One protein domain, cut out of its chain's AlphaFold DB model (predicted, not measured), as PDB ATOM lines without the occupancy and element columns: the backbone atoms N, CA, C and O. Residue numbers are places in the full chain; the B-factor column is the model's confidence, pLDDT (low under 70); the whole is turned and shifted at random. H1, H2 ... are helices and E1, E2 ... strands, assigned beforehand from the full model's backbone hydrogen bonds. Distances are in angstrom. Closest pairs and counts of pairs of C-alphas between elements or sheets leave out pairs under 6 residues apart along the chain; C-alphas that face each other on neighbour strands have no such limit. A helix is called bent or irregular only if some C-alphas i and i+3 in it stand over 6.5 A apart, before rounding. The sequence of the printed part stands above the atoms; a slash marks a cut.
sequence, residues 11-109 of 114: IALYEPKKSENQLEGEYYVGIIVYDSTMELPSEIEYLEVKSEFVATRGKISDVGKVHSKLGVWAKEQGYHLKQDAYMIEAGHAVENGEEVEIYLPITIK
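What this domain is: This is residues 11 to 109 of the 114 residues of an uncharacterized protein of Alkalihalobacillus hwajinpoensis (UniProt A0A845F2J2). One strongly twisted antiparallel sheet of six strands is built round the long hairpin of E5 and E6, and the one named helix, H1, packs on it over E6 and E3. Beyond E5 come E1 and then E2, and two long loops, residues 15 to 26 and 32 to 51, swing away from the sheet before the chain returns to it. The printed part has 99 residues, with E1, E2, E3, H1, E4, E5 and E6 in that order. The sheet is branched, and the class is mixed, helices and strands. The whole is only just compact, close to loose, with a radius of gyration of the C-alphas of 14.8 A and spans of 43 by 35 by 27 A.

How they stand to each other: Begin at E6, residues 97 to 108, which has three neighbours in staggered pairing. On one side of it look for E3, residues 52 to 59, antiparallel at 158 degrees, with N 102 and O 56 2.8 A apart. On the other side are E5, residues 87 to 94, and E4, residues 79 to 81. E5 and E6 form a hairpin, antiparallel at 155 degrees, with N 90 and O 101 2.8 A apart. E4 is antiparallel to E6 beside its residues 105 to 108, with N 107 and O 80 2.9 A apart. On the other side of E5 from E6 find E1, residues 11 to 14, antiparallel at 154 degrees, with N 12 and O 89 2.8 A apart. E1 and the edge strand E2, residues 27 to 31, form a hairpin, antiparallel at 164 degrees, with N 13 and O 28 2.8 A apart. H1, residues 60 to 76, is on the sheet: its closest C-alphas to E6 are those of Ile 60 and Glu 99, 4.9 A apart, and to E3 those of Val 66 and Gly 58, 6.3 A apart. In H1, 11 of 13 O i to N i+4 pairs are within hydrogen-bond range. E3 and E4 are apart.

Where its parts are: Find C-alpha 11 at (126.007, 163.289, 103.974), where E1 begins. E3 runs 23.3 A and E5 22.3 A. H1 runs 24.0 A from C-alpha 60 at (121.297, 153.730, 111.369), with a kink of 28 degrees near residue 67; it is irregular, with C-alphas 61 and 64 8.4 A apart. E6, the longest strand, runs 34.9 A to C-alpha 108 at (133.513, 175.435, 124.791).

The domain as a whole: The farthest C-alphas, those of Glu 39 and Glu 76, are 43.7 A apart. The printed part has no cut. The links E1 to E2 and E2 to E3 are long. The mean pLDDT of the printed part is 91.8; look for values under 70 at residues 37 and 109.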
ATOM      1  N   ILE A  11     126.047 162.400 102.822       95.19
ATOM      2  CA  ILE A  11     126.007 163.289 103.974       95.19
ATOM      3  C   ILE A  11     124.685 164.052 104.006       95.19
ATOM      4  O   ILE A  11     124.169 164.476 102.970       95.19
ATOM      5  N   ALA A  12     124.167 164.257 105.211       96.38
ATOM      6  CA  ALA A  12     123.077 165.174 105.487       96.38
ATOM      7  C   ALA A  12     123.529 166.234 106.499       96.38
ATOM      8  O   ALA A  12     124.169 165.921 107.506       96.38
ATOM      9  N   LEU A  13     123.201 167.493 106.217       96.69
ATOM     10  CA  LEU A  13     123.446 168.645 107.081       96.69
ATOM     11  C   LEU A  13     122.104 169.152 107.593       96.69
ATOM     12  O   LEU A  13     121.242 169.477 106.785       96.69
ATOM     13  N   TYR A  14     121.936 169.258 108.906       95.62
ATOM     14  CA  TYR A  14     120.688 169.687 109.531       95.62
ATOM     15  C   TYR A  14     120.888 170.960 110.337       95.62
ATOM     16  O   TYR A  14     121.846 171.083 111.110       95.62
ATOM     17  N   GLU A  15     119.959 171.899 110.194       93.81
ATOM     18  CA  GLU A  15     119.869 173.042 111.092       93.81
ATOM     19  C   GLU A  15     119.583 172.563 112.532       93.81
ATOM     20  O   GLU A  15     118.660 171.770 112.751       93.81
ATOM     21  N   PRO A  16     120.337 173.031 113.545       89.56
ATOM     22  CA  PRO A  16     120.010 172.743 114.934       89.56
ATOM     23  C   PRO A  16     118.641 173.310 115.314       89.56
ATOM     24  O   PRO A  16     118.289 174.428 114.936       89.56
ATOM     25  N   LYS A  17     117.892 172.586 116.153       87.75
ATOM     26  CA  LYS A  17     116.660 173.119 116.748       87.75
ATOM     27  C   LYS A  17     117.009 174.286 117.682       87.75
ATOM     28  O   LYS A  17     117.578 174.074 118.753       87.75
ATOM     29  N   LYS A  18     116.619 175.503 117.301       85.88
ATOM     30  CA  LYS A  18     116.913 176.750 118.030       85.88
ATOM     31  C   LYS A  18     115.932 177.030 119.164       85.88
ATOM     32  O   LYS A  18     116.263 177.736 120.114       85.88
ATOM     33  N   SER A  19     114.707 176.512 119.078       86.94
ATOM     34  CA  SER A  19     113.691 176.677 120.124       86.94
ATOM     35  C   SER A  19     112.656 175.560 120.094       86.94
ATOM     36  O   SER A  19     112.442 174.943 119.054       86.94
ATOM     37  N   GLU A  20     111.949 175.338 121.205       86.69
ATOM     38  CA  GLU A  20     110.884 174.325 121.271       86.69
ATOM     39  C   GLU A  20     109.733 174.568 120.292       86.69
ATOM     40  O   GLU A  20     109.095 173.612 119.854       86.69
ATOM     41  N   ASN A  21     109.519 175.826 119.904       91.44
ATOM     42  CA  ASN A  21     108.456 176.236 118.990       91.44
ATOM     43  C   ASN A  21     108.871 176.173 117.513       91.44
ATOM     44  O   ASN A  21     108.070 176.514 116.647       91.44
ATOM     45  N   GLN A  22     110.113 175.782 117.211       89.44
ATOM     46  CA  GLN A  22     110.557 175.591 115.836       89.44
ATOM     47  C   GLN A  22     109.906 174.322 115.268       89.44
ATOM     48  O   GLN A  22     110.236 173.211 115.684       89.44
ATOM     49  N   LEU A  23     108.955 174.516 114.350       89.62
ATOM     50  CA  LEU A  23     108.215 173.441 113.676       89.62
ATOM     51  C   LEU A  23     108.883 172.985 112.373       89.62
ATOM     52  O   LEU A  23     108.656 171.862 111.935       89.62
ATOM     53  N   GLU A  24     109.699 173.850 111.775       92.25
ATOM     54  CA  GLU A  24     110.358 173.646 110.485       92.25
ATOM     55  C   GLU A  24     111.865 173.871 110.639       92.25
ATOM     56  O   GLU A  24     112.302 174.661 111.478       92.25
ATOM     57  N   GLY A  25     112.663 173.175 109.840       89.50
ATOM     58  CA  GLY A  25     114.110 173.344 109.798       89.50
ATOM     59  C   GLY A  25     114.638 173.025 108.411       89.50
ATOM     60  O   GLY A  25     114.025 172.254 107.668       89.50
ATOM     61  N   GLU A  26     115.764 173.632 108.071       92.56
ATOM     62  CA  GLU A  26     116.430 173.388 106.796       92.56
ATOM     63  C   GLU A  26     117.396 172.206 106.896       92.56
ATOM     64  O   GLU A  26     118.031 171.965 107.931       92.56
ATOM     65  N   TYR A  27     117.521 171.473 105.794       94.69
ATOM     66  CA  TYR A  27     118.529 170.437 105.655       94.69
ATOM     67  C   TYR A  27     119.062 170.383 104.226       94.69
ATOM     68  O   TYR A  27     118.359 170.706 103.269       94.69
ATOM     69  N   TYR A  28     120.305 169.933 104.101       95.19
ATOM     70  CA  TYR A  28     120.956 169.657 102.826       95.19
ATOM     71  C   TYR A  28     121.317 168.181 102.775       95.19
ATOM     72  O   TYR A  28     121.729 167.608 103.781       95.19
ATOM     73  N   VAL A  29     121.196 167.577 101.599       94.69
ATOM     74  CA  VAL A  29     121.714 166.238 101.312       94.69
ATOM     75  C   VAL A  29     122.728 166.339 100.190       94.69
ATOM     76  O   VAL A  29     122.550 167.113  99.250       94.69
ATOM     77  N   GLY A  30     123.802 165.570 100.284       92.81
ATOM     78  CA  GLY A  30     124.855 165.616  99.288       92.81
ATOM     79  C   GLY A  30     125.887 164.521  99.473       92.81
ATOM     80  O   GLY A  30     125.663 163.525 100.158       92.81
ATOM     81  N   ILE A  31     127.037 164.731  98.846       91.75
ATOM     82  CA  ILE A  31     128.200 163.853  98.932       91.75
ATOM     83  C   ILE A  31     129.428 164.674  99.309       91.75
ATOM     84  O   ILE A  31     129.564 165.828  98.903       91.75
ATOM     85  N   ILE A  32     130.339 164.075 100.070       90.12
ATOM     86  CA  ILE A  32     131.627 164.705 100.367       90.12
ATOM     87  C   ILE A  32     132.494 164.690  99.101       90.12
ATOM     88  O   ILE A  32     132.704 163.639  98.492       90.12
ATOM     89  N   VAL A  33     133.031 165.854  98.730       87.75
ATOM     90  CA  VAL A  33     133.954 166.025  97.600       87.75
ATOM     91  C   VAL A  33     135.302 166.561  98.081       87.75
ATOM     92  O   VAL A  33     135.372 167.321  99.044       87.75
ATOM     93  N   TYR A  34     136.384 166.158  97.412       81.38
ATOM     94  CA  TYR A  34     137.752 166.543  97.784       81.38
ATOM     95  C   TYR A  34     138.193 167.903  97.227       81.38
ATOM     96  O   TYR A  34     139.142 168.480  97.751       81.38
ATOM     97  N   ASP A  35     137.540 168.404  96.175       76.75
ATOM     98  CA  ASP A  35     137.902 169.666  95.528       76.75
ATOM     99  C   ASP A  35     136.657 170.515  95.244       76.75
ATOM    100  O   ASP A  35     135.601 170.003  94.872       76.75
ATOM    101  N   SER A  36     136.811 171.823  95.426       71.31
ATOM    102  CA  SER A  36     135.810 172.858  95.157       71.31
ATOM    103  C   SER A  36     135.744 173.264  93.679       71.31
ATOM    104  O   SER A  36     134.815 173.958  93.279       71.31
ATOM    105  N   THR A  37     136.701 172.839  92.844       63.72
ATOM    106  CA  THR A  37     136.801 173.267  91.435       63.72
ATOM    107  C   THR A  37     135.846 172.544  90.476       63.72
ATOM    108  O   THR A  37     136.141 172.430  89.285       63.72
ATOM    109  N   MET A  38     134.725 172.008  90.959       71.88
ATOM    110  CA  MET A  38     133.739 171.346  90.103       71.88
ATOM    111  C   MET A  38     132.737 172.365  89.550       71.88
ATOM    112  O   MET A  38     132.162 173.147  90.301       71.88
ATOM    113  N   GLU A  39     132.496 172.337  88.236       83.06
ATOM    114  CA  GLU A  39     131.327 173.009  87.661       83.06
ATOM    115  C   GLU A  39     130.066 172.267  88.120       83.06
ATOM    116  O   GLU A  39     129.857 171.103  87.770       83.06
ATOM    117  N   LEU A  40     129.248 172.931  88.937       84.69
ATOM    118  CA  LEU A  40     128.000 172.379  89.453       84.69
ATOM    119  C   LEU A  40     126.810 172.780  88.564       84.69
ATOM    120  O   LEU A  40     126.783 173.901  88.046       84.69
ATOM    121  N   PRO A  41     125.809 171.896  88.392       87.62
ATOM    122  CA  PRO A  41     124.500 172.283  87.873       87.62
ATOM    123  C   PRO A  41     123.884 173.422  88.694       87.62
ATOM    124  O   PRO A  41     124.169 173.553  89.881       87.62
ATOM    125  N   SER A  42     122.995 174.208  88.088       88.19
ATOM    126  CA  SER A  42     122.334 175.352  88.739       88.19
ATOM    127  C   SER A  42     121.534 175.003  89.998       88.19
ATOM    128  O   SER A  42     121.259 175.874  90.814       88.19
ATOM    129  N   GLU A  43     121.140 173.743  90.131       89.25
ATOM    130  CA  GLU A  43     120.325 173.198  91.208       89.25
ATOM    131  C   GLU A  43     121.162 172.568  92.332       89.25
ATOM    132  O   GLU A  43     120.594 172.034  93.282       89.25
ATOM    133  N   ILE A  44     122.496 172.576  92.213       88.88
ATOM    134  CA  ILE A  44     123.415 171.999  93.197       88.88
ATOM    135  C   ILE A  44     124.341 173.087  93.723       88.88
ATOM    136  O   ILE A  44     124.916 173.875  92.976       88.88
ATOM    137  N   GLU A  45     124.527 173.075  95.033       89.12
ATOM    138  CA  GLU A  45     125.340 174.041  95.746       89.12
ATOM    139  C   GLU A  45     126.587 173.361  96.315       89.12
ATOM    140  O   GLU A  45     126.533 172.226  96.795       89.12
ATOM    141  N   TYR A  46     127.720 174.063  96.287       91.00
ATOM    142  CA  TYR A  46     128.898 173.672  97.056       91.00
ATOM    143  C   TYR A  46     128.808 174.301  98.445       91.00
ATOM    144  O   TYR A  46     128.722 175.525  98.564       91.00
ATOM    145  N   LEU A  47     128.882 173.477  99.491       91.56
ATOM    146  CA  LEU A  47     128.919 173.936 100.877       91.56
ATOM    147  C   LEU A  47     130.231 173.513 101.540       91.56
ATOM    148  O   LEU A  47     130.594 172.338 101.535       91.56
ATOM    149  N   GLU A  48     130.908 174.471 102.174       91.50
ATOM    150  CA  GLU A  48     132.054 174.209 103.045       91.50
ATOM    151  C   GLU A  48     131.644 174.420 104.508       91.50
ATOM    152  O   GLU A  48     131.251 175.518 104.905       91.50
ATOM    153  N   VAL A  49     131.756 173.373 105.330       90.69
ATOM    154  CA  VAL A  49     131.409 173.427 106.757       90.69
ATOM    155  C   VAL A  49     132.680 173.445 107.602       90.69
ATOM    156  O   VAL A  49     133.495 172.527 107.543       90.69
ATOM    157  N   LYS A  50     132.840 174.485 108.430       92.06
ATOM    158  CA  LYS A  50     133.956 174.637 109.377       92.06
ATOM    159  C   LYS A  50     133.426 174.850 110.792       92.06
ATOM    160  O   LYS A  50     132.852 175.894 111.096       92.06
ATOM    161  N   SER A  51     133.633 173.871 111.665       94.56
ATOM    162  CA  SER A  51     133.326 173.962 113.096       94.56
ATOM    163  C   SER A  51     134.165 172.950 113.874       94.56
ATOM    164  O   SER A  51     134.783 172.059 113.293       94.56
ATOM    165  N   GLU A  52     134.171 173.078 115.195       95.75
ATOM    166  CA  GLU A  52     134.557 171.990 116.085       95.75
ATOM    167  C   GLU A  52     133.356 171.074 116.308       95.75
ATOM    168  O   GLU A  52     132.216 171.543 116.416       95.75
ATOM    169  N   PHE A  53     133.619 169.772 116.377       96.75
ATOM    170  CA  PHE A  53     132.596 168.748 116.511       96.75
ATOM    171  C   PHE A  53     132.990 167.723 117.565       96.75
ATOM    172  O   PHE A  53     134.164 167.397 117.741       96.75
ATOM    173  N   VAL A  54     131.978 167.156 118.207       97.56
ATOM    174  CA  VAL A  54     132.079 165.830 118.819       97.56
ATOM    175  C   VAL A  54     131.398 164.835 117.898       97.56
ATOM    176  O   VAL A  54     130.403 165.179 117.257       97.56
ATOM    177  N   ALA A  55     131.923 163.616 117.834       97.88
ATOM    178  CA  ALA A  55     131.424 162.610 116.912       97.88
ATOM    179  C   ALA A  55     131.189 161.260 117.586       97.88
ATOM    180  O   ALA A  55     131.834 160.910 118.577       97.88
ATOM    181  N   THR A  56     130.250 160.500 117.035       98.12
ATOM    182  CA  THR A  56     130.050 159.089 117.362       98.12
ATOM    183  C   THR A  56     129.501 158.350 116.153       98.12
ATOM    184  O   THR A  56     128.951 158.963 115.241       98.12
ATOM    185  N   ARG A  57     129.589 157.023 116.172       97.06
ATOM    186  CA  ARG A  57     129.104 156.161 115.097       97.06
ATOM    187  C   ARG A  57     128.273 155.016 115.654       97.06
ATOM    188  O   ARG A  57     128.558 154.489 116.730       97.06
ATOM    189  N   GLY A  58     127.234 154.626 114.926       96.69
ATOM    190  CA  GLY A  58     126.388 153.497 115.298       96.69
ATOM    191  C   GLY A  58     125.451 153.072 114.178       96.69
ATOM    192  O   GLY A  58     125.452 153.652 113.101       96.69
ATOM    193  N   LYS A  59     124.632 152.050 114.432       96.19
ATOM    194  CA  LYS A  59     123.663 151.548 113.449       96.19
ATOM    195  C   LYS A  59     122.624 152.612 113.107       96.19
ATOM    196  O   LYS A  59     122.048 153.211 114.018       96.19
ATOM    197  N   ILE A  60     122.309 152.763 111.821       94.44
ATOM    198  CA  ILE A  60     121.297 153.730 111.369       94.44
ATOM    199  C   ILE A  60     119.906 153.426 111.952       94.44
ATOM    200  O   ILE A  60     119.160 154.334 112.310       94.44
ATOM    201  N   SER A  61     119.600 152.144 112.195       95.56
ATOM    202  CA  SER A  61     118.362 151.700 112.857       95.56
ATOM    203  C   SER A  61     118.191 152.227 114.289       95.56
ATOM    204  O   SER A  61     117.096 152.165 114.840       95.56
ATOM    205  N   ASP A  62     119.266 152.718 114.909       96.62
ATOM    206  CA  ASP A  62     119.290 153.281 116.258       96.62
ATOM    207  C   ASP A  62     119.654 154.782 116.262       96.62
ATOM    208  O   ASP A  62     119.986 155.313 117.323       96.62
ATOM    209  N   VAL A  63     119.579 155.487 115.122       95.31
ATOM    210  CA  VAL A  63     120.075 156.874 114.949       95.31
ATOM    211  C   VAL A  63     119.641 157.838 116.062       95.31
ATOM    212  O   VAL A  63     120.469 158.544 116.634       95.31
ATOM    213  N   GLY A  64     118.376 157.792 116.496       95.50
ATOM    214  CA  GLY A  64     117.887 158.627 117.602       95.50
ATOM    215  C   GLY A  64     118.585 158.352 118.943       95.50
ATOM    216  O   GLY A  64     118.857 159.275 119.715       95.50
ATOM    217  N   LYS A  65     118.937 157.090 119.226       97.50
ATOM    218  CA  LYS A  65     119.731 156.724 120.412       97.50
ATOM    219  C   LYS A  65     121.180 157.173 120.271       97.50
ATOM    220  O   LYS A  65     121.774 157.559 121.274       97.50
ATOM    221  N   VAL A  66     121.745 157.097 119.065       97.44
ATOM    222  CA  VAL A  66     123.111 157.550 118.773       97.44
ATOM    223  C   VAL A  66     123.221 159.059 119.032       97.44
ATOM    224  O   VAL A  66     124.056 159.463 119.844       97.44
ATOM    225  N   HIS A  67     122.294 159.860 118.488       96.06
ATOM    226  CA  HIS A  67     122.147 161.296 118.787       96.06
ATOM    227  C   HIS A  67     122.038 161.570 120.283       96.06
ATOM    228  O   HIS A  67     122.805 162.349 120.846       96.06
ATOM    229  N   SER A  68     121.094 160.892 120.942       96.06
ATOM    230  CA  SER A  68     120.796 161.128 122.356       96.06
ATOM    231  C   SER A  68     122.012 160.851 123.242       96.06
ATOM    232  O   SER A  68     122.318 161.633 124.139       96.06
ATOM    233  N   LYS A  69     122.740 159.758 122.978       97.31
ATOM    234  CA  LYS A  69     123.955 159.398 123.722       97.31
ATOM    235  C   LYS A  69     125.068 160.420 123.524       97.31
ATOM    236  O   LYS A  69     125.680 160.821 124.511       97.31
ATOM    237  N   LEU A  70     125.317 160.850 122.285       97.31
ATOM    238  CA  LEU A  70     126.351 161.844 121.996       97.31
ATOM    239  C   LEU A  70     126.026 163.192 122.644       97.31
ATOM    240  O   LEU A  70     126.896 163.783 123.275       97.31
ATOM    241  N   GLY A  71     124.774 163.645 122.557       95.19
ATOM    242  CA  GLY A  71     124.332 164.898 123.169       95.19
ATOM    243  C   GLY A  71     124.437 164.892 124.698       95.19
ATOM    244  O   GLY A  71     124.927 165.858 125.286       95.19
ATOM    245  N   VAL A  72     124.033 163.793 125.351       96.19
ATOM    246  CA  VAL A  72     124.192 163.623 126.807       96.19
ATOM    247  C   VAL A  72     125.668 163.646 127.190       96.19
ATOM    248  O   VAL A  72     126.057 164.447 128.039       96.19
ATOM    249  N   TRP A  73     126.495 162.839 126.523       97.31
ATOM    250  CA  TRP A  73     127.929 162.785 126.798       97.31
ATOM    251  C   TRP A  73     128.603 164.149 126.594       97.31
ATOM    252  O   TRP A  73     129.359 164.597 127.453       97.31
ATOM    253  N   ALA A  74     128.287 164.860 125.507       95.50
ATOM    254  CA  ALA A  74     128.851 166.178 125.220       95.50
ATOM    255  C   ALA A  74     128.547 167.181 126.342       95.50
ATOM    256  O   ALA A  74     129.439 167.897 126.802       95.50
ATOM    257  N   LYS A  75     127.303 167.178 126.836       94.19
ATOM    258  CA  LYS A  75     126.882 168.008 127.968       94.19
ATOM    259  C   LYS A  75     127.625 167.643 129.254       94.19
ATOM    260  O   LYS A  75     128.023 168.543 129.992       94.19
ATOM    261  N   GLU A  76     127.832 166.355 129.525       95.94
ATOM    262  CA  GLU A  76     128.608 165.879 130.682       95.94
ATOM    263  C   GLU A  76     130.078 166.316 130.619       95.94
ATOM    264  O   GLU A  76     130.663 166.629 131.653       95.94
ATOM    265  N   GLN A  77     130.656 166.413 129.416       95.56
ATOM    266  CA  GLN A  77     131.999 166.970 129.205       95.56
ATOM    267  C   GLN A  77     132.050 168.510 129.292       95.56
ATOM    268  O   GLN A  77     133.129 169.096 129.237       95.56
ATOM    269  N   GLY A  78     130.906 169.187 129.436       94.75
ATOM    270  CA  GLY A  78     130.819 170.649 129.498       94.75
ATOM    271  C   GLY A  78     130.754 171.347 128.136       94.75
ATOM    272  O   GLY A  78     130.776 172.583 128.078       94.75
ATOM    273  N   TYR A  79     130.633 170.594 127.041       95.44
ATOM    274  CA  TYR A  79     130.402 171.163 125.719       95.44
ATOM    275  C   TYR A  79     128.964 171.659 125.580       95.44
ATOM    276  O   TYR A  79     128.023 171.108 126.155       95.44
ATOM    277  N   HIS A  80     128.800 172.718 124.794       91.44
ATOM    278  CA  HIS A  80     127.495 173.249 124.426       91.44
ATOM    279  C   HIS A  80     127.320 173.128 122.919       91.44
ATOM    280  O   HIS A  80     128.273 173.348 122.175       91.44
ATOM    281  N   LEU A  81     126.106 172.804 122.478       91.12
ATOM    282  CA  LEU A  81     125.787 172.766 121.057       91.12
ATOM    283  C   LEU A  81     125.839 174.172 120.466       91.12
ATOM    284  O   LEU A  81     125.216 175.102 120.986       91.12
ATOM    285  N   LYS A  82     126.574 174.303 119.367       92.56
ATOM    286  CA  LYS A  82     126.656 175.531 118.588       92.56
ATOM    287  C   LYS A  82     125.392 175.658 117.724       92.56
ATOM    288  O   LYS A  82     125.036 174.730 117.010       92.56
ATOM    289  N   GLN A  83     124.689 176.785 117.835       89.75
ATOM    290  CA  GLN A  83     123.360 176.992 117.226       89.75
ATOM    291  C   GLN A  83     123.422 177.562 115.798       89.75
ATOM    292  O   GLN A  83     122.433 177.538 115.072       89.75
ATOM    293  N   ASP A  84     124.577 178.092 115.406       90.81
ATOM    294  CA  ASP A  84     124.886 178.702 114.110       90.81
ATOM    295  C   ASP A  84     125.767 177.790 113.233       90.81
ATOM    296  O   ASP A  84     126.492 178.264 112.363       90.81
ATOM    297  N   ALA A  85     125.741 176.477 113.472       93.81
ATOM    298  CA  ALA A  85     126.477 175.484 112.696       93.81
ATOM    299  C   ALA A  85     125.614 174.245 112.443       93.81
ATOM    300  O   ALA A  85     124.793 173.886 113.281       93.81
ATOM    301  N   TYR A  86     125.814 173.584 111.303       96.12
ATOM    302  CA  TYR A  86     125.055 172.387 110.949       96.12
ATOM    303  C   TYR A  86     125.471 171.174 111.781       96.12
ATOM    304  O   TYR A  86     126.656 170.943 112.031       96.12
ATOM    305  N   MET A  87     124.481 170.374 112.161       96.31
ATOM    306  CA  MET A  87     124.688 168.990 112.571       96.31
ATOM    307  C   MET A  87     124.884 168.123 111.333       96.31
ATOM    308  O   MET A  87     124.210 168.340 110.329       96.31
ATOM    309  N   ILE A  88     125.781 167.144 111.409       97.56
ATOM    310  CA  ILE A  88     126.142 166.313 110.262       97.56
ATOM    311  C   ILE A  88     125.813 164.852 110.547       97.56
ATOM    312  O   ILE A  88     126.161 164.340 111.609       97.56
ATOM    313  N   GLU A  89     125.205 164.178 109.578       97.56
ATOM    314  CA  GLU A  89     125.110 162.720 109.516       97.56
ATOM    315  C   GLU A  89     125.814 162.221 108.256       97.56
ATOM    316  O   GLU A  89     125.506 162.685 107.163       97.56
ATOM    317  N   ALA A  90     126.744 161.278 108.397       96.12
ATOM    318  CA  ALA A  90     127.424 160.620 107.285       96.12
ATOM    319  C   ALA A  90     127.070 159.127 107.258       96.12
ATOM    320  O   ALA A  90     127.238 158.418 108.254       96.12
ATOM    321  N   GLY A  91     126.547 158.661 106.124       93.50
ATOM    322  CA  GLY A  91     126.120 157.277 105.928       93.50
ATOM    323  C   GLY A  91     127.271 156.366 105.507       93.50
ATOM    324  O   GLY A  91     128.098 156.720 104.665       93.50
ATOM    325  N   HIS A  92     127.311 155.157 106.067       91.12
ATOM    326  CA  HIS A  92     128.307 154.145 105.732       91.12
ATOM    327  C   HIS A  92     127.669 152.765 105.567       91.12
ATOM    328  O   HIS A  92     127.206 152.161 106.539       91.12
ATOM    329  N   ALA A  93     127.731 152.220 104.351       88.94
ATOM    330  CA  ALA A  93     127.454 150.807 104.119       88.94
ATOM    331  C   ALA A  93     128.540 149.946 104.793       88.94
ATOM    332  O   ALA A  93     129.739 150.159 104.591       88.94
ATOM    333  N   VAL A  94     128.122 148.972 105.598       87.56
ATOM    334  CA  VAL A  94     128.988 147.990 106.261       87.56
ATOM    335  C   VAL A  94     128.521 146.574 105.920       87.56
ATOM    336  O   VAL A  94     127.400 146.371 105.465       87.56
ATOM    337  N   GLU A  95     129.365 145.567 106.154       84.88
ATOM    338  CA  GLU A  95     129.112 144.173 105.738       84.88
ATOM    339  C   GLU A  95     127.726 143.634 106.149       84.88
ATOM    340  O   GLU A  95     127.118 142.864 105.413       84.88
ATOM    341  N   ASN A  96     127.202 144.072 107.300       84.94
ATOM    342  CA  ASN A  96     125.944 143.587 107.874       84.94
ATOM    343  C   ASN A  96     124.894 144.694 108.089       84.94
ATOM    344  O   ASN A  96     124.098 144.613 109.030       84.94
ATOM    345  N   GLY A  97     124.897 145.737 107.255       88.94
ATOM    346  CA  GLY A  97     123.877 146.789 107.269       88.94
ATOM    347  C   GLY A  97     124.446 148.179 107.021       88.94
ATOM    348  O   GLY A  97     125.423 148.348 106.303       88.94
ATOM    349  N   GLU A  98     123.831 149.178 107.642       91.69
ATOM    350  CA  GLU A  98     124.219 150.579 107.500       91.69
ATOM    351  C   GLU A  98     124.487 151.203 108.866       91.69
ATOM    352  O   GLU A  98     123.773 150.979 109.856       91.69
ATOM    353  N   GLU A  99     125.538 152.007 108.909       95.19
ATOM    354  CA  GLU A  99     125.902 152.821 110.054       95.19
ATOM    355  C   GLU A  99     125.836 154.298 109.690       95.19
ATOM    356  O   GLU A  99     125.997 154.683 108.535       95.19
ATOM    357  N   VAL A 100     125.613 155.119 110.707       95.94
ATOM    358  CA  VAL A 100     125.649 156.573 110.626       95.94
ATOM    359  C   VAL A 100     126.723 157.088 111.570       95.94
ATOM    360  O   VAL A 100     126.805 156.669 112.730       95.94
ATOM    361  N   GLU A 101     127.557 157.986 111.067       97.62
ATOM    362  CA  GLU A 101     128.434 158.817 111.875       97.62
ATOM    363  C   GLU A 101     127.784 160.186 112.071       97.62
ATOM    364  O   GLU A 101     127.357 160.826 111.115       97.62
ATOM    365  N   ILE A 102     127.667 160.615 113.324       97.94
ATOM    366  CA  ILE A 102     126.988 161.848 113.712       97.94
ATOM    367  C   ILE A 102     128.030 162.816 114.237       97.94
ATOM    368  O   ILE A 102     128.752 162.469 115.172       97.94
ATOM    369  N   TYR A 103     128.044 164.036 113.708       97.62
ATOM    370  CA  TYR A 103     128.875 165.130 114.190       97.62
ATOM    371  C   TYR A 103     127.983 166.233 114.761       97.62
ATOM    372  O   TYR A 103     127.205 166.863 114.041       97.62
ATOM    373  N   LEU A 104     128.105 166.481 116.067       96.56
ATOM    374  CA  LEU A 104     127.415 167.582 116.737       96.56
ATOM    375  C   LEU A 104     128.358 168.781 116.846       96.56
ATOM    376  O   LEU A 104     129.428 168.638 117.449       96.56
ATOM    377  N   PRO A 105     127.992 169.953 116.298       96.25
ATOM    378  CA  PRO A 105     128.840 171.128 116.374       96.25
ATOM    379  C   PRO A 105     128.840 171.657 117.807       96.25
ATOM    380  O   PRO A 105     127.788 171.823 118.432       96.25
ATOM    381  N   ILE A 106     130.028 171.927 118.333       95.62
ATOM    382  CA  ILE A 106     130.205 172.331 119.725       95.62
ATOM    383  C   ILE A 106     130.914 173.672 119.854       95.62
ATOM    384  O   ILE A 106     131.628 174.135 118.970       95.62
ATOM    385  N   THR A 107     130.713 174.279 121.014       92.62
ATOM    386  CA  THR A 107     131.547 175.343 121.553       92.62
ATOM    387  C   THR A 107     131.927 174.996 122.984       92.62
ATOM    388  O   THR A 107     131.150 174.396 123.740       92.62
ATOM    389  N   ILE A 108     133.115 175.423 123.389       83.50
ATOM    390  CA  ILE A 108     133.513 175.435 124.791       83.50
ATOM    391  C   ILE A 108     132.963 176.735 125.383       83.50
ATOM    392  O   ILE A 108     133.179 177.811 124.823       83.50
ATOM    393  N   LYS A 109     132.261 176.681 126.520       65.19
ATOM    394  CA  LYS A 109     132.155 177.887 127.347       65.19
ATOM    395  C   LYS A 109     133.535 178.107 127.947       65.19
ATOM    396  O   LYS A 109     133.913 177.388 128.872       65.19
TER     397      LYS A 109